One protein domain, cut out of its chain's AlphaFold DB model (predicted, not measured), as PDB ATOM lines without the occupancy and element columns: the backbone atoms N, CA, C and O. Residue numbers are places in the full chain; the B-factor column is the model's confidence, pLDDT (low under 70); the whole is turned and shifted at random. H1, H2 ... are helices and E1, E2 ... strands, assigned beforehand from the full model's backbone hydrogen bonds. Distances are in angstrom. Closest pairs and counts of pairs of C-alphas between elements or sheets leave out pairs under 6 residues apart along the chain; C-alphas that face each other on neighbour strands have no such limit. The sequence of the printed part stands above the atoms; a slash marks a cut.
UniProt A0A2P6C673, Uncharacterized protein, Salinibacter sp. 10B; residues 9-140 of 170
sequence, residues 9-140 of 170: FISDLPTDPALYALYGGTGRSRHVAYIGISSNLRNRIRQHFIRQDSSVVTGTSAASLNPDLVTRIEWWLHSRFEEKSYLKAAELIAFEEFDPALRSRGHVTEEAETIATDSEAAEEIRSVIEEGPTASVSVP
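Overview. This is residues 9 to 140 of the 170 residues of an uncharacterized protein of Salinibacter sp. 10B (UniProt A0A2P6C673). A twisted sheet of four antiparallel strands has the long helix H3 laid over E2 and E1 on one face, with H4 and H5 packed on H3. On the opposite face H1 lies beside the strands, and the unnamed stretch of residues 52 to 69 leads from H1 back into E3. The printed part has 132 residues with five named helices and four named strands, in the order E1 E2 H1 E3 H2 H3 H4 H5 E4; the sheet's order is E2 E1 E3 E4. The class is mixed, helices and strands, and the whole is compact, with a radius of gyration of the C-alphas of 14.2 A and spans of 38 by 31 by 29 A.

Arrangement. In the sheet, E1, residues 18 to 24, and E2, residues 31 to 38, form a hairpin, with N 20 and O 36 2.9 A apart. E3, residues 70 to 77, is antiparallel to E1, with N 21 and O 74 at 2.8 A. E4, residues 135 to 138, is an edge strand antiparallel to E3, with N 137 and O 73 at 2.8 A. H3, residues 84 to 98, runs along the strands at a height over the sheet of 8.9 A; its closest C-alphas to E2 are Glu 91 and Gly 36, 6.3 A. H1, residues 41 to 51, is on the opposite face at a height over the sheet of 9.8 A, only just over none of the strands, with 2 C-alphas falling on E2 and 2 on E1. E2, H1 and E3 make a split strand-helix-strand unit, two strands running the same way with E1 between them, and its crossover is right-handed. H3 touches H4, residues 110 to 117, at a steep tilt of 45 degrees, closest at the C-alphas of Ala 89 and Ala 112, 4.6 A. With residues 89 to 94 alone H3 touches H5, residues 119 to 130, at a steep tilt of 61 degrees, closest at the C-alphas of Ala 90 and Ile 125, 6.0 A. H2, residues 79 to 82, only grazes the sheet and only just touches H3, only at the corner, with 3 pairs of C-alphas within 8 A; the closest are Phe 81 and Leu 87, 4.8 A. In H1, H3, H4 and H5 every O i to N i+4 pair is within hydrogen-bond range; H2 is too short for such a pair.

Along the chain. E1 begins at C-alpha 18 (140.662, 128.421, 132.764) and is 19.5 A long; E2 and E3 are each 20.7 A. H3 is 20.8 A, H5 15.9 A and H1 14.5 A. E4 ends at C-alpha 138 (137.148, 118.279, 119.125).

Size, cuts and confidence. The C-alphas farthest apart are those of Gly 59 and Glu 120, 39.7 A. The printed part has no cut; the links H1 to E3 and H3 to H4 are long. The mean pLDDT of the printed part is 76.7, and residues 9 to 11, 26 to 28, 47 to 68, 103 to 108 and 140 are under 70.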
ATOM      1  N   PHE A   9     144.689 115.582 121.724       66.25
ATOM      2  CA  PHE A   9     143.947 116.747 122.209       66.25
ATOM      3  C   PHE A   9     144.271 117.156 123.653       66.25
ATOM      4  O   PHE A   9     144.128 118.317 124.016       66.25
ATOM      5  N   ILE A  10     144.710 116.224 124.505       68.94
ATOM      6  CA  ILE A  10     145.045 116.521 125.903       68.94
ATOM      7  C   ILE A  10     146.360 117.300 125.993       68.94
ATOM      8  O   ILE A  10     146.556 118.083 126.923       68.94
ATOM      9  N   SER A  11     147.277 117.082 125.052       69.19
ATOM     10  CA  SER A  11     148.553 117.799 125.010       69.19
ATOM     11  C   SER A  11     148.395 119.265 124.613       69.19
ATOM     12  O   SER A  11     149.265 120.064 124.959       69.19
ATOM     13  N   ASP A  12     147.278 119.612 123.976       71.81
ATOM     14  CA  ASP A  12     146.962 120.971 123.527       71.81
ATOM     15  C   ASP A  12     146.229 121.791 124.600       71.81
ATOM     16  O   ASP A  12     146.093 123.006 124.481       71.81
ATOM     17  N   LEU A  13     145.784 121.149 125.690       80.31
ATOM     18  CA  LEU A  13     145.070 121.831 126.766       80.31
ATOM     19  C   LEU A  13     146.013 122.687 127.625       80.31
ATOM     20  O   LEU A  13     147.077 122.197 128.040       80.31
ATOM     21  N   PRO A  14     145.615 123.918 127.985       82.38
ATOM     22  CA  PRO A  14     146.406 124.778 128.851       82.38
ATOM     23  C   PRO A  14     146.594 124.165 130.243       82.38
ATOM     24  O   PRO A  14     145.782 123.372 130.743       82.38
ATOM     25  N   THR A  15     147.708 124.529 130.868       85.75
ATOM     26  CA  THR A  15     148.004 124.211 132.272       85.75
ATOM     27  C   THR A  15     147.621 125.337 133.224       85.75
ATOM     28  O   THR A  15     147.744 125.152 134.432       85.75
ATOM     29  N   ASP A  16     147.149 126.450 132.672       87.31
ATOM     30  CA  ASP A  16     146.771 127.676 133.360       87.31
ATOM     31  C   ASP A  16     145.319 127.632 133.869       87.31
ATOM     32  O   ASP A  16     144.531 126.768 133.445       87.31
ATOM     33  N   PRO A  17     144.948 128.555 134.776       89.56
ATOM     34  CA  PRO A  17     143.573 128.736 135.202       89.56
ATOM     35  C   PRO A  17     142.643 129.090 134.039       89.56
ATOM     36  O   PRO A  17     142.888 130.033 133.291       89.56
ATOM     37  N   ALA A  18     141.569 128.319 133.894       90.88
ATOM     38  CA  ALA A  18     140.662 128.421 132.764       90.88
ATOM     39  C   ALA A  18     139.216 128.132 133.167       90.88
ATOM     40  O   ALA A  18     138.941 127.226 133.968       90.88
ATOM     41  N   LEU A  19     138.303 128.862 132.533       90.38
ATOM     42  CA  LEU A  19     136.906 128.474 132.378       90.38
ATOM     43  C   LEU A  19     136.807 127.536 131.176       90.38
ATOM     44  O   LEU A  19     137.423 127.794 130.143       90.38
ATOM     45  N   TYR A  20     136.063 126.441 131.296       89.50
ATOM     46  CA  TYR A  20     135.869 125.494 130.205       89.50
ATOM     47  C   TYR A  20     134.423 125.029 130.092       89.50
ATOM     48  O   TYR A  20     133.722 124.841 131.088       89.50
ATOM     49  N   ALA A  21     134.016 124.784 128.851       89.00
ATOM     50  CA  ALA A  21     132.729 124.223 128.487       89.00
ATOM     51  C   ALA A  21     132.935 122.886 127.772       89.00
ATOM     52  O   ALA A  21     133.767 122.751 126.870       89.00
ATOM     53  N   LEU A  22     132.165 121.884 128.183       86.94
ATOM     54  CA  LEU A  22     132.080 120.585 127.534       86.94
ATOM     55  C   LEU A  22     130.764 120.526 126.777       86.94
ATOM     56  O   LEU A  22     129.691 120.716 127.353       86.94
ATOM     57  N   TYR A  23     130.852 120.237 125.488       86.06
ATOM     58  CA  TYR A  23     129.703 120.162 124.608       86.06
ATOM     59  C   TYR A  23     129.335 118.716 124.324       86.06
ATOM     60  O   TYR A  23     130.200 117.889 124.026       86.06
ATOM     61  N   GLY A  24     128.034 118.447 124.378       82.44
ATOM     62  CA  GLY A  24     127.434 117.203 123.921       82.44
ATOM     63  C   GLY A  24     126.726 117.377 122.581       82.44
ATOM     64  O   GLY A  24     126.376 118.490 122.181       82.44
ATOM     65  N   GLY A  25     126.484 116.261 121.892       75.19
ATOM     66  CA  GLY A  25     125.773 116.237 120.608       75.19
ATOM     67  C   GLY A  25     126.628 116.663 119.407       75.19
ATOM     68  O   GLY A  25     127.781 117.075 119.542       75.19
ATOM     69  N   THR A  26     126.073 116.544 118.200       68.44
ATOM     70  CA  THR A  26     126.771 116.830 116.935       68.44
ATOM     71  C   THR A  26     125.944 117.754 116.038       68.44
ATOM     72  O   THR A  26     124.713 117.760 116.061       68.44
ATOM     73  N   GLY A  27     126.621 118.580 115.234       69.75
ATOM     74  CA  GLY A  27     125.965 119.489 114.291       69.75
ATOM     75  C   GLY A  27     124.964 120.440 114.960       69.75
ATOM     76  O   GLY A  27     125.345 121.265 115.785       69.75
ATOM     77  N   ARG A  28     123.682 120.326 114.584       67.69
ATOM     78  CA  ARG A  28     122.589 121.208 115.038       67.69
ATOM     79  C   ARG A  28     122.034 120.874 116.430       67.69
ATOM     80  O   ARG A  28     121.263 121.667 116.951       67.69
ATOM     81  N   SER A  29     122.395 119.731 117.017       71.88
ATOM     82  CA  SER A  29     121.985 119.336 118.379       71.88
ATOM     83  C   SER A  29     123.087 119.550 119.421       71.88
ATOM     84  O   SER A  29     123.017 119.009 120.530       71.88
ATOM     85  N   ARG A  30     124.121 120.326 119.065       79.56
ATOM     86  CA  ARG A  30     125.184 120.694 119.995       79.56
ATOM     87  C   ARG A  30     124.599 121.527 121.135       79.56
ATOM     88  O   ARG A  30     123.922 122.518 120.888       79.56
ATOM     89  N   HIS A  31     124.899 121.133 122.362       81.75
ATOM     90  CA  HIS A  31     124.484 121.836 123.571       81.75
ATOM     91  C   HIS A  31     125.618 121.829 124.593       81.75
ATOM     92  O   HIS A  31     126.485 120.949 124.565       81.75
ATOM     93  N   VAL A  32     125.615 122.808 125.495       85.25
ATOM     94  CA  VAL A  32     126.570 122.859 126.600       85.25
ATOM     95  C   VAL A  32     126.144 121.823 127.639       85.25
ATOM     96  O   VAL A  32     125.132 121.965 128.324       85.25
ATOM     97  N   ALA A  33     126.899 120.732 127.724       83.50
ATOM     98  CA  ALA A  33     126.619 119.652 128.660       83.50
ATOM     99  C   ALA A  33     127.113 120.006 130.064       83.50
ATOM    100  O   ALA A  33     126.468 119.656 131.049       83.50
ATOM    101  N   TYR A  34     128.253 120.690 130.162       83.38
ATOM    102  CA  TYR A  34     128.865 121.022 131.440       83.38
ATOM    103  C   TYR A  34     129.754 122.256 131.330       83.38
ATOM    104  O   TYR A  34     130.518 122.383 130.376       83.38
ATOM    105  N   ILE A  35     129.709 123.110 132.348       86.75
ATOM    106  CA  ILE A  35     130.671 124.197 132.545       86.75
ATOM    107  C   ILE A  35     131.410 123.965 133.850       86.75
ATOM    108  O   ILE A  35     130.827 123.558 134.858       86.75
ATOM    109  N   GLY A  36     132.708 124.236 133.827       85.62
ATOM    110  CA  GLY A  36     133.489 124.265 135.041       85.62
ATOM    111  C   GLY A  36     134.724 125.126 134.912       85.62
ATOM    112  O   GLY A  36     135.090 125.605 133.843       85.62
ATOM    113  N   ILE A  37     135.401 125.265 136.040       87.25
ATOM    114  CA  ILE A  37     136.683 125.951 136.126       87.25
ATOM    115  C   ILE A  37     137.771 125.016 136.626       87.25
ATOM    116  O   ILE A  37     137.524 124.023 137.323       87.25
ATOM    117  N   SER A  38     139.003 125.315 136.251       85.56
ATOM    118  CA  SER A  38     140.169 124.590 136.726       85.56
ATOM    119  C   SER A  38     141.361 125.515 136.822       85.56
ATOM    120  O   SER A  38     141.520 126.380 135.979       85.56
ATOM    121  N   SER A  39     142.234 125.281 137.801       84.69
ATOM    122  CA  SER A  39     143.571 125.880 137.834       84.69
ATOM    123  C   SER A  39     144.560 125.178 136.893       84.69
ATOM    124  O   SER A  39     145.687 125.629 136.758       84.69
ATOM    125  N   ASN A  40     144.184 124.017 136.340       84.62
ATOM    126  CA  ASN A  40     144.977 123.250 135.384       84.62
ATOM    127  C   ASN A  40     144.038 122.393 134.524       84.62
ATOM    128  O   ASN A  40     143.709 121.247 134.872       84.62
ATOM    129  N   LEU A  41     143.588 122.964 133.406       82.38
ATOM    130  CA  LEU A  41     142.585 122.338 132.546       82.38
ATOM    131  C   LEU A  41     143.039 120.966 132.039       82.38
ATOM    132  O   LEU A  41     142.285 119.996 132.114       82.38
ATOM    133  N   ARG A  42     144.303 120.846 131.620       83.00
ATOM    134  CA  ARG A  42     144.892 119.577 131.172       83.00
ATOM    135  C   ARG A  42     144.724 118.449 132.188       83.00
ATOM    136  O   ARG A  42     144.278 117.357 131.835       83.00
ATOM    137  N   ASN A  43     145.087 118.686 133.447       79.12
ATOM    138  CA  ASN A  43     144.975 117.674 134.494       79.12
ATOM    139  C   ASN A  43     143.506 117.359 134.802       79.12
ATOM    140  O   ASN A  43     143.158 116.203 135.034       79.12
ATOM    141  N   ARG A  44     142.629 118.368 134.751       75.56
ATOM    142  CA  ARG A  44     141.199 118.188 135.012       75.56
ATOM    143  C   ARG A  44     140.507 117.350 133.939       75.56
ATOM    144  O   ARG A  44     139.771 116.430 134.280       75.56
ATOM    145  N   ILE A  45     140.794 117.597 132.662       75.50
ATOM    146  CA  ILE A  45     140.278 116.770 131.564       75.50
ATOM    147  C   ILE A  45     140.863 115.356 131.633       75.50
ATOM    148  O   ILE A  45     140.118 114.391 131.488       75.50
ATOM    149  N   ARG A  46     142.152 115.190 131.967       73.38
ATOM    150  CA  ARG A  46     142.726 113.854 132.229       73.38
ATOM    151  C   ARG A  46     141.986 113.107 133.341       73.38
ATOM    152  O   ARG A  46     141.729 111.919 133.189       73.38
ATOM    153  N   GLN A  47     141.631 113.776 134.437       68.12
ATOM    154  CA  GLN A  47     140.848 113.164 135.519       68.12
ATOM    155  C   GLN A  47     139.459 112.730 135.036       68.12
ATOM    156  O   GLN A  47     139.065 111.587 135.253       68.12
ATOM    157  N   HIS A  48     138.745 113.608 134.327       65.94
ATOM    158  CA  HIS A  48     137.401 113.305 133.832       65.94
ATOM    159  C   HIS A  48     137.377 112.178 132.784       65.94
ATOM    160  O   HIS A  48     136.505 111.317 132.863       65.94
ATOM    161  N   PHE A  49     138.331 112.147 131.846       62.81
ATOM    162  CA  PHE A  49     138.318 111.211 130.711       62.81
ATOM    163  C   PHE A  49     139.126 109.925 130.928       62.81
ATOM    164  O   PHE A  49     138.729 108.879 130.431       62.81
ATOM    165  N   ILE A  50     140.261 109.977 131.636       56.72
ATOM    166  CA  ILE A  50     141.173 108.821 131.758       56.72
ATOM    167  C   ILE A  50     140.952 108.078 133.070       56.72
ATOM    168  O   ILE A  50     140.994 106.853 133.108       56.72
ATOM    169  N   ARG A  51     140.771 108.818 134.168       48.06
ATOM    170  CA  ARG A  51     140.755 108.222 135.506       48.06
ATOM    171  C   ARG A  51     139.348 107.934 136.027       48.06
ATOM    172  O   ARG A  51     139.230 107.126 136.941       48.06
ATOM    173  N   GLN A  52     138.309 108.565 135.459       52.16
ATOM    174  CA  GLN A  52     136.906 108.414 135.881       52.16
ATOM    175  C   GLN A  52     136.695 108.604 137.402       52.16
ATOM    176  O   GLN A  52     135.716 108.139 137.976       52.16
ATOM    177  N   ASP A  53     137.605 109.313 138.071       40.59
ATOM    178  CA  ASP A  53     137.701 109.411 139.534       40.59
ATOM    179  C   ASP A  53     137.237 110.770 140.075       40.59
ATOM    180  O   ASP A  53     137.312 111.043 141.273       40.59
ATOM    181  N   SER A  54     136.701 111.632 139.210       41.84
ATOM    182  CA  SER A  54     135.980 112.818 139.665       41.84
ATOM    183  C   SER A  54     134.620 112.410 140.243       41.84
ATOM    184  O   SER A  54     133.945 111.552 139.674       41.84
ATOM    185  N   SER A  55     134.171 113.088 141.302       44.19
ATOM    186  CA  SER A  55     132.867 112.896 141.969       44.19
ATOM    187  C   SER A  55     131.629 112.967 141.053       44.19
ATOM    188  O   SER A  55     130.516 112.712 141.505       44.19
ATOM    189  N   VAL A  56     131.821 113.315 139.780       45.91
ATOM    190  CA  VAL A  56     130.817 113.333 138.712       45.91
ATOM    191  C   VAL A  56     130.587 111.936 138.115       45.91
ATOM    192  O   VAL A  56     129.483 111.649 137.677       45.91
ATOM    193  N   VAL A  57     131.577 111.038 138.112       43.09
ATOM    194  CA  VAL A  57     131.476 109.731 137.426       43.09
ATOM    195  C   VAL A  57     130.993 108.614 138.364       43.09
ATOM    196  O   VAL A  57     130.312 107.681 137.943       43.09
ATOM    197  N   THR A  58     131.247 108.728 139.667       37.53
ATOM    198  CA  THR A  58     130.804 107.750 140.668       37.53
ATOM    199  C   THR A  58     129.367 108.027 141.116       37.53
ATOM    200  O   THR A  58     129.181 108.654 142.151       37.53
ATOM    201  N   GLY A  59     128.378 107.614 140.312       36.44
ATOM    202  CA  GLY A  59     127.027 107.103 140.651       36.44
ATOM    203  C   GLY A  59     126.174 107.631 141.827       36.44
ATOM    204  O   GLY A  59     125.096 107.090 142.051       36.44
ATOM    205  N   THR A  60     126.573 108.658 142.575       34.44
ATOM    206  CA  THR A  60     125.911 109.106 143.816       34.44
ATOM    207  C   THR A  60     125.424 110.551 143.709       34.44
ATOM    208  O   THR A  60     125.084 111.196 144.699       34.44
ATOM    209  N   SER A  61     125.406 111.124 142.510       34.78
ATOM    210  CA  SER A  61     124.900 112.472 142.269       34.78
ATOM    211  C   SER A  61     124.324 112.545 140.864       34.78
ATOM    212  O   SER A  61     124.931 112.037 139.933       34.78
ATOM    213  N   ALA A  62     123.122 113.112 140.751       32.81
ATOM    214  CA  ALA A  62     122.157 112.984 139.652       32.81
ATOM    215  C   ALA A  62     122.571 113.558 138.272       32.81
ATOM    216  O   ALA A  62     121.754 114.154 137.583       32.81
ATOM    217  N   ALA A  63     123.831 113.409 137.871       40.31
ATOM    218  CA  ALA A  63     124.402 114.000 136.670       40.31
ATOM    219  C   ALA A  63     125.761 113.353 136.353       40.31
ATOM    220  O   ALA A  63     126.805 113.986 136.513       40.31
ATOM    221  N   SER A  64     125.786 112.079 135.957       50.28
ATOM    222  CA  SER A  64     127.025 111.478 135.461       50.28
ATOM    223  C   SER A  64     127.316 112.023 134.069       50.28
ATOM    224  O   SER A  64     126.663 111.623 133.103       50.28
ATOM    225  N   LEU A  65     128.270 112.950 133.958       60.22
ATOM    226  CA  LEU A  65     128.813 113.343 132.662       60.22
ATOM    227  C   LEU A  65     129.408 112.087 132.019       60.22
ATOM    228  O   LEU A  65     130.398 111.556 132.517       60.22
ATOM    229  N   ASN A  66     128.789 111.603 130.944       64.38
ATOM    230  CA  ASN A  66     129.359 110.522 130.160       64.38
ATOM    231  C   ASN A  66     130.424 111.125 129.224       64.38
ATOM    232  O   ASN A  66     130.047 111.850 128.299       64.38
ATOM    233  N   PRO A  67     131.728 110.875 129.455       64.56
ATOM    234  CA  PRO A  67     132.797 111.430 128.627       64.56
ATOM    235  C   PRO A  67     132.677 111.010 127.155       64.56
ATOM    236  O   PRO A  67     133.073 111.779 126.285       64.56
ATOM    237  N   ASP A  68     132.044 109.869 126.863       63.69
ATOM    238  CA  ASP A  68     131.833 109.380 125.493       63.69
ATOM    239  C   ASP A  68     130.828 110.230 124.701       63.69
ATOM    240  O   ASP A  68     130.772 110.156 123.474       63.69
ATOM    241  N   LEU A  69     130.015 111.033 125.397       70.00
ATOM    242  CA  LEU A  69     129.056 111.951 124.782       70.00
ATOM    243  C   LEU A  69     129.637 113.350 124.561       70.00
ATOM    244  O   LEU A  69     128.975 114.180 123.936       70.00
ATOM    245  N   VAL A  70     130.846 113.621 125.065       78.31
ATOM    246  CA  VAL A  70     131.522 114.901 124.854       78.31
ATOM    247  C   VAL A  70     132.164 114.894 123.476       78.31
ATOM    248  O   VAL A  70     133.034 114.080 123.186       78.31
ATOM    249  N   THR A  71     131.752 115.831 122.631       80.75
ATOM    250  CA  THR A  71     132.231 115.945 121.245       80.75
ATOM    251  C   THR A  71     133.173 117.128 121.054       80.75
ATOM    252  O   THR A  71     133.928 117.188 120.083       80.75
ATOM    253  N   ARG A  72     133.154 118.095 121.979       84.31
ATOM    254  CA  ARG A  72     133.989 119.296 121.910       84.31
ATOM    255  C   ARG A  72     134.229 119.888 123.291       84.31
ATOM    256  O   ARG A  72     133.353 119.869 124.151       84.31
ATOM    257  N   ILE A  73     135.423 120.436 123.466       87.12
ATOM    258  CA  ILE A  73     135.845 121.173 124.650       87.12
ATOM    259  C   ILE A  73     136.245 122.568 124.186       87.12
ATOM    260  O   ILE A  73     137.018 122.704 123.240       87.12
ATOM    261  N   GLU A  74     135.729 123.592 124.848       91.06
ATOM    262  CA  GLU A  74     136.131 124.984 124.643       91.06
ATOM    263  C   GLU A  74     136.624 125.564 125.957       91.06
ATOM    264  O   GLU A  74     136.170 125.146 127.026       91.06
ATOM    265  N   TRP A  75     137.569 126.496 125.886       91.81
ATOM    266  CA  TRP A  75     138.086 127.151 127.075       91.81
ATOM    267  C   TRP A  75     138.432 128.611 126.839       91.81
ATOM    268  O   TRP A  75     138.819 129.020 125.743       91.81
ATOM    269  N   TRP A  76     138.342 129.364 127.926       93.38
ATOM    270  CA  TRP A  76     138.690 130.768 128.016       93.38
ATOM    271  C   TRP A  76     139.850 130.920 128.988       93.38
ATOM    272  O   TRP A  76     139.851 130.337 130.078       93.38
ATOM    273  N   LEU A  77     140.835 131.704 128.573       90.56
ATOM    274  CA  LEU A  77     141.946 132.148 129.397       90.56
ATOM    275  C   LEU A  77     141.815 133.650 129.600       90.56
ATOM    276  O   LEU A  77     141.539 134.391 128.661       90.56
ATOM    277  N   HIS A  78     142.050 134.091 130.826       89.31
ATOM    278  CA  HIS A  78     142.062 135.502 131.168       89.31
ATOM    279  C   HIS A  78     143.106 135.739 132.253       89.31
ATOM    280  O   HIS A  78     143.273 134.903 133.139       89.31
ATOM    281  N   SER A  79     143.804 136.874 132.214       87.56
ATOM    282  CA  SER A  79     144.849 137.202 133.199       87.56
ATOM    283  C   SER A  79     144.310 137.195 134.634       87.56
ATOM    284  O   SER A  79     144.967 136.709 135.548       87.56
ATOM    285  N   ARG A  80     143.065 137.644 134.824       86.94
ATOM    286  CA  ARG A  80     142.386 137.649 136.132       86.94
ATOM    287  C   ARG A  80     141.910 136.268 136.604       86.94
ATOM    288  O   ARG A  80     141.487 136.138 137.745       86.94
ATOM    289  N   PHE A  81     141.989 135.215 135.782       88.19
ATOM    290  CA  PHE A  81     141.616 133.854 136.206       88.19
ATOM    291  C   PHE A  81     142.602 133.232 137.203       88.19
ATOM    292  O   PHE A  81     142.277 132.222 137.831       88.19
ATOM    293  N   GLU A  82     143.773 133.839 137.409       87.19
ATOM    294  CA  GLU A  82     144.660 133.494 138.525       87.19
ATOM    295  C   GLU A  82     144.008 133.764 139.893       87.19
ATOM    296  O   GLU A  82     144.264 133.047 140.868       87.19
ATOM    297  N   GLU A  83     143.109 134.748 139.962       88.25
ATOM    298  CA  GLU A  83     142.326 135.044 141.153       88.25
ATOM    299  C   GLU A  83     141.169 134.051 141.279       88.25
ATOM    300  O   GLU A  83     140.213 134.049 140.502       88.25
ATOM    301  N   LYS A  84     141.224 133.196 142.307       85.56
ATOM    302  CA  LYS A  84     140.218 132.143 142.513       85.56
ATOM    303  C   LYS A  84     138.795 132.690 142.615       85.56
ATOM    304  O   LYS A  84     137.898 132.068 142.055       85.56
ATOM    305  N   SER A  85     138.593 133.809 143.314       86.94
ATOM    306  CA  SER A  85     137.271 134.423 143.500       86.94
ATOM    307  C   SER A  85     136.714 134.955 142.173       86.94
ATOM    308  O   SER A  85     135.543 134.725 141.879       86.94
ATOM    309  N   TYR A  86     137.568 135.534 141.319       87.69
ATOM    310  CA  TYR A  86     137.198 135.985 139.973       87.69
ATOM    311  C   TYR A  86     136.883 134.813 139.035       87.69
ATOM    312  O   TYR A  86     135.863 134.811 138.355       87.69
ATOM    313  N   LEU A  87     137.702 133.754 139.052       88.19
ATOM    314  CA  LEU A  87     137.435 132.541 138.275       88.19
ATOM    315  C   LEU A  87     136.122 131.867 138.710       88.19
ATOM    316  O   LEU A  87     135.375 131.358 137.879       88.19
ATOM    317  N   LYS A  88     135.814 131.881 140.013       87.31
ATOM    318  CA  LYS A  88     134.545 131.372 140.549       87.31
ATOM    319  C   LYS A  88     133.356 132.233 140.109       87.31
ATOM    320  O   LYS A  88     132.329 131.678 139.740       87.31
ATOM    321  N   ALA A  89     133.502 133.558 140.102       87.69
ATOM    322  CA  ALA A  89     132.489 134.468 139.568       87.69
ATOM    323  C   ALA A  89     132.254 134.235 138.066       87.69
ATOM    324  O   ALA A  89     131.111 134.195 137.619       87.69
ATOM    325  N   ALA A  90     133.322 133.967 137.309       88.88
ATOM    326  CA  ALA A  90     133.221 133.625 135.893       88.88
ATOM    327  C   ALA A  90     132.430 132.335 135.646       88.88
ATOM    328  O   ALA A  90     131.654 132.260 134.699       88.88
ATOM    329  N   GLU A  91     132.569 131.340 136.527       89.12
ATOM    330  CA  GLU A  91     131.749 130.124 136.497       89.12
ATOM    331  C   GLU A  91     130.254 130.431 136.696       89.12
ATOM    332  O   GLU A  91     129.422 129.872 135.983       89.12
ATOM    333  N   LEU A  92     129.914 131.331 137.628       87.25
ATOM    334  CA  LEU A  92     128.525 131.724 137.898       87.25
ATOM    335  C   LEU A  92     127.892 132.423 136.697       87.25
ATOM    336  O   LEU A  92     126.818 132.018 136.260       87.25
ATOM    337  N   ILE A  93     128.580 133.418 136.136       87.62
ATOM    338  CA  ILE A  93     128.101 134.157 134.962       87.62
ATOM    339  C   ILE A  93     127.958 133.206 133.774       87.62
ATOM    340  O   ILE A  93     126.937 133.199 133.096       87.62
ATOM    341  N   ALA A  94     128.922 132.307 133.566       87.25
ATOM    342  CA  ALA A  94     128.834 131.315 132.503       87.25
ATOM    343  C   ALA A  94     127.643 130.349 132.676       87.25
ATOM    344  O   ALA A  94     127.090 129.881 131.681       87.25
ATOM    345  N   PHE A  95     127.202 130.053 133.905       85.94
ATOM    346  CA  PHE A  95     125.969 129.286 134.116       85.94
ATOM    347  C   PHE A  95     124.708 130.043 133.692       85.94
ATOM    348  O   PHE A  95     123.747 129.391 133.281       85.94
ATOM    349  N   GLU A  96     124.698 131.370 133.799       85.00
ATOM    350  CA  GLU A  96     123.590 132.212 133.337       85.00
ATOM    351  C   GLU A  96     123.574 132.320 131.809       85.00
ATOM    352  O   GLU A  96     122.518 132.153 131.203       85.00
ATOM    353  N   GLU A  97     124.739 132.518 131.188       86.31
ATOM    354  CA  GLU A  97     124.856 132.725 129.737       86.31
ATOM    355  C   GLU A  97     124.601 131.447 128.920       86.31
ATOM    356  O   GLU A  97     123.952 131.475 127.875       86.31
ATOM    357  N   PHE A  98     125.108 130.301 129.381       83.19
ATOM    358  CA  PHE A  98     125.095 129.063 128.593       83.19
ATOM    359  C   PHE A  98     124.039 128.039 129.019       83.19
ATOM    360  O   PHE A  98     123.863 127.047 128.309       83.19
ATOM    361  N   ASP A  99     123.402 128.236 130.177       81.56
ATOM    362  CA  ASP A  99     122.449 127.316 130.818       81.56
ATOM    363  C   ASP A  99     122.813 125.822 130.650       81.56
ATOM    364  O   ASP A  99     122.115 125.055 129.975       81.56
ATOM    365  N   PRO A 100     123.951 125.374 131.213       80.94
ATOM    366  CA  PRO A 100     124.439 124.027 130.972       80.94
ATOM    367  C   PRO A 100     123.535 122.980 131.623       80.94
ATOM    368  O   PRO A 100     123.064 123.148 132.752       80.94
ATOM    369  N   ALA A 101     123.396 121.832 130.953       75.75
ATOM    370  CA  ALA A 101     122.619 120.704 131.470       75.75
ATOM    371  C   ALA A 101     123.125 120.223 132.843       75.75
ATOM    372  O   ALA A 101     122.339 119.796 133.691       75.75
ATOM    373  N   LEU A 102     124.441 120.298 133.068       70.69
ATOM    374  CA  LEU A 102     125.091 119.958 134.325       70.69
ATOM    375  C   LEU A 102     125.877 121.155 134.866       70.69
ATOM    376  O   LEU A 102     126.731 121.722 134.186       70.69
ATOM    377  N   ARG A 103     125.634 121.487 136.136       69.88
ATOM    378  CA  ARG A 103     126.333 122.556 136.860       69.88
ATOM    379  C   ARG A 103     127.334 121.965 137.847       69.88
ATOM    380  O   ARG A 103     127.047 120.968 138.520       69.88
ATOM    381  N   SER A 104     128.515 122.571 137.943       65.12
ATOM    382  CA  SER A 104     129.506 122.190 138.949       65.12
ATOM    383  C   SER A 104     128.971 122.527 140.354       65.12
ATOM    384  O   SER A 104     128.359 123.567 140.573       65.12
ATOM    385  N   ARG A 105     129.152 121.623 141.328       57.47
ATOM    386  CA  ARG A 105     128.678 121.803 142.720       57.47
ATOM    387  C   ARG A 105     129.712 122.488 143.618       57.47
ATOM    388  O   ARG A 105     129.807 122.167 144.805       57.47
ATOM    389  N   GLY A 106     130.555 123.355 143.057       58.09
ATOM    390  CA  GLY A 106     131.485 124.135 143.872       58.09
ATOM    391  C   GLY A 106     130.712 124.954 144.906       58.09
ATOM    392  O   GLY A 106     129.683 125.528 144.571       58.09
ATOM    393  N   HIS A 107     131.178 124.998 146.159       59.16
ATOM    394  CA  HIS A 107     130.658 125.991 147.099       59.16
ATOM    395  C   HIS A 107     130.921 127.375 146.517       59.16
ATOM    396  O   HIS A 107     132.071 127.719 146.224       59.16
ATOM    397  N   VAL A 108     129.838 128.116 146.315       68.94
ATOM    398  CA  VAL A 108     129.902 129.513 145.929       68.94
ATOM    399  C   VAL A 108     130.402 130.288 147.143       68.94
ATOM    400  O   VAL A 108     129.892 130.120 148.249       68.94
ATOM    401  N   THR A 109     131.476 131.048 146.965       74.44
ATOM    402  CA  THR A 109     132.035 131.901 148.016       74.44
ATOM    403  C   THR A 109     131.367 133.269 147.960       74.44
ATOM    404  O   THR A 109     131.152 133.781 146.865       74.44
ATOM    405  N   GLU A 110     131.115 133.900 149.109       76.06
ATOM    406  CA  GLU A 110     130.491 135.238 149.182       76.06
ATOM    407  C   GLU A 110     131.249 136.289 148.346       76.06
ATOM    408  O   GLU A 110     130.646 137.133 147.686       76.06
ATOM    409  N   GLU A 111     132.582 136.195 148.288       77.25
ATOM    410  CA  GLU A 111     133.418 137.050 147.431       77.25
ATOM    411  C   GLU A 111     133.116 136.870 145.937       77.25
ATOM    412  O   GLU A 111     133.130 137.832 145.180       77.25
ATOM    413  N   ALA A 112     132.824 135.642 145.504       79.19
ATOM    414  CA  ALA A 112     132.531 135.343 144.107       79.19
ATOM    415  C   ALA A 112     131.126 135.807 143.715       79.19
ATOM    416  O   ALA A 112     130.945 136.305 142.611       79.19
ATOM    417  N   GLU A 113     130.152 135.691 144.621       80.56
ATOM    418  CA  GLU A 113     128.819 136.284 144.439       80.56
ATOM    419  C   GLU A 113     128.893 137.803 144.348       80.56
ATOM    420  O   GLU A 113     128.253 138.403 143.486       80.56
ATOM    421  N   THR A 114     129.714 138.422 145.197       83.69
ATOM    422  CA  THR A 114     129.924 139.870 145.167       83.69
ATOM    423  C   THR A 114     130.516 140.302 143.826       83.69
ATOM    424  O   THR A 114     129.983 141.213 143.207       83.69
ATOM    425  N   ILE A 115     131.549 139.609 143.334       83.25
ATOM    426  CA  ILE A 115     132.162 139.888 142.022       83.25
ATOM    427  C   ILE A 115     131.181 139.614 140.870       83.25
ATOM    428  O   ILE A 115     131.147 140.375 139.913       83.25
ATOM    429  N   ALA A 116     130.367 138.559 140.948       79.31
ATOM    430  CA  ALA A 116     129.383 138.244 139.909       79.31
ATOM    431  C   ALA A 116     128.207 139.238 139.870       79.31
ATOM    432  O   ALA A 116     127.576 139.402 138.829       79.31
ATOM    433  N   THR A 117     127.914 139.898 140.993       82.69
ATOM    434  CA  THR A 117     126.868 140.931 141.096       82.69
ATOM    435  C   THR A 117     127.415 142.335 140.820       82.69
ATOM    436  O   THR A 117     126.650 143.244 140.498       82.69
ATOM    437  N   ASP A 118     128.730 142.528 140.944       85.31
ATOM    438  CA  ASP A 118     129.405 143.774 140.606       85.31
ATOM    439  C   ASP A 118     129.360 144.013 139.094       85.31
ATOM    440  O   ASP A 118     129.849 143.205 138.304       85.31
ATOM    441  N   SER A 119     128.757 145.127 138.678       76.31
ATOM    442  CA  SER A 119     128.441 145.376 137.270       76.31
ATOM    443  C   SER A 119     129.684 145.476 136.391       76.31
ATOM    444  O   SER A 119     129.650 145.006 135.262       76.31
ATOM    445  N   GLU A 120     130.782 146.040 136.901       86.06
ATOM    446  CA  GLU A 120     132.011 146.217 136.116       86.06
ATOM    447  C   GLU A 120     132.724 144.876 135.884       86.06
ATOM    448  O   GLU A 120     133.014 144.511 134.744       86.06
ATOM    449  N   ALA A 121     132.943 144.095 136.946       82.12
ATOM    450  CA  ALA A 121     133.575 142.783 136.831       82.12
ATOM    451  C   ALA A 121     132.700 141.774 136.067       82.12
ATOM    452  O   ALA A 121     133.216 140.959 135.300       82.12
ATOM    453  N   ALA A 122     131.377 141.830 136.243       85.88
ATOM    454  CA  ALA A 122     130.460 140.964 135.517       85.88
ATOM    455  C   ALA A 122     130.419 141.285 134.016       85.88
ATOM    456  O   ALA A 122     130.408 140.363 133.201       85.88
ATOM    457  N   GLU A 123     130.433 142.567 133.638       87.56
ATOM    458  CA  GLU A 123     130.531 142.982 132.233       87.56
ATOM    459  C   GLU A 123     131.859 142.553 131.604       87.56
ATOM    460  O   GLU A 123     131.856 142.044 130.484       87.56
ATOM    461  N   GLU A 124     132.979 142.668 132.326       88.31
ATOM    462  CA  GLU A 124     134.285 142.198 131.848       88.31
ATOM    463  C   GLU A 124     134.259 140.689 131.548       88.31
ATOM    464  O   GLU A 124     134.663 140.250 130.471       88.31
ATOM    465  N   ILE A 125     133.724 139.882 132.470       87.31
ATOM    466  CA  ILE A 125     133.591 138.432 132.282       87.31
ATOM    467  C   ILE A 125     132.667 138.108 131.105       87.31
ATOM    468  O   ILE A 125     132.999 137.231 130.303       87.31
ATOM    469  N   ARG A 126     131.523 138.795 130.980       89.75
ATOM    470  CA  ARG A 126     130.615 138.599 129.841       89.75
ATOM    471  C   ARG A 126     131.298 138.938 128.525       89.75
ATOM    472  O   ARG A 126     131.208 138.137 127.606       89.75
ATOM    473  N   SER A 127     132.052 140.036 128.459       89.81
ATOM    474  CA  SER A 127     132.823 140.402 127.265       89.81
ATOM    475  C   SER A 127     133.786 139.287 126.861       89.81
ATOM    476  O   SER A 127     133.810 138.886 125.703       89.81
ATOM    477  N   VAL A 128     134.521 138.709 127.819       89.81
ATOM    478  CA  VAL A 128     135.430 137.577 127.553       89.81
ATOM    479  C   VAL A 128     134.675 136.358 127.013       89.81
ATOM    480  O   VAL A 128     135.170 135.658 126.130       89.81
ATOM    481  N   ILE A 129     133.479 136.080 127.536       88.81
ATOM    482  CA  ILE A 129     132.644 134.971 127.070       88.81
ATOM    483  C   ILE A 129     132.116 135.240 125.651       88.81
ATOM    484  O   ILE A 129     132.194 134.353 124.797       88.81
ATOM    485  N   GLU A 130     131.627 136.455 125.391       88.06
ATOM    486  CA  GLU A 130     131.047 136.898 124.118       88.06
ATOM    487  C   GLU A 130     132.077 136.996 122.984       88.06
ATOM    488  O   GLU A 130     131.766 136.648 121.844       88.06
ATOM    489  N   GLU A 131     133.314 137.402 123.286       88.88
ATOM    490  CA  GLU A 131     134.441 137.390 122.339       88.88
ATOM    491  C   GLU A 131     134.748 135.979 121.814       88.88
ATOM    492  O   GLU A 131     135.318 135.809 120.730       88.88
ATOM    493  N   GLY A 132     134.308 134.960 122.550       85.62
ATOM    494  CA  GLY A 132     134.438 133.560 122.195       85.62
ATOM    495  C   GLY A 132     135.638 132.882 122.857       85.62
ATOM    496  O   GLY A 132     136.458 133.512 123.527       85.62
ATOM    497  N   PRO A 133     135.734 131.550 122.725       89.88
ATOM    498  CA  PRO A 133     136.743 130.773 123.427       89.88
ATOM    499  C   PRO A 133     138.145 131.075 122.904       89.88
ATOM    500  O   PRO A 133     138.373 131.145 121.696       89.88
ATOM    501  N   THR A 134     139.113 131.144 123.818       89.12
ATOM    502  CA  THR A 134     140.536 131.292 123.484       89.12
ATOM    503  C   THR A 134     141.005 130.169 122.564       89.12
ATOM    504  O   THR A 134     141.767 130.400 121.628       89.12
ATOM    505  N   ALA A 135     140.553 128.942 122.829       86.69
ATOM    506  CA  ALA A 135     140.747 127.817 121.932       86.69
ATOM    507  C   ALA A 135     139.705 126.719 122.180       86.69
ATOM    508  O   ALA A 135     138.945 126.725 123.152       86.69
ATOM    509  N   SER A 136     139.652 125.775 121.246       87.12
ATOM    510  CA  SER A 136     138.745 124.637 121.302       87.12
ATOM    511  C   SER A 136     139.422 123.387 120.771       87.12
ATOM    512  O   SER A 136     140.326 123.463 119.937       87.12
ATOM    513  N   VAL A 137     138.953 122.227 121.221       85.06
ATOM    514  CA  VAL A 137     139.372 120.943 120.673       85.06
ATOM    515  C   VAL A 137     138.178 120.021 120.495       85.06
ATOM    516  O   VAL A 137     137.266 119.984 121.323       85.06
ATOM    517  N   SER A 138     138.168 119.296 119.381       81.00
ATOM    518  CA  SER A 138     137.148 118.279 119.125       81.00
ATOM    519  C   SER A 138     137.599 116.970 119.755       81.00
ATOM    520  O   SER A 138     138.745 116.553 119.579       81.00
ATOM    521  N   VAL A 139     136.702 116.346 120.508       76.00
ATOM    522  CA  VAL A 139     136.951 115.045 121.122       76.00
ATOM    523  C   VAL A 139     136.366 113.997 120.181       76.00
ATOM    524  O   VAL A 139     135.169 114.066 119.896       76.00
ATOM    525  N   PRO A 140     137.185 113.067 119.657       68.69
ATOM    526  CA  PRO A 140     136.673 112.012 118.801       68.69
ATOM    527  C   PRO A 140     135.719 111.130 119.602       68.69
ATOM    528  O   PRO A 140     136.037 110.687 120.707       68.69
TER     529      PRO A 140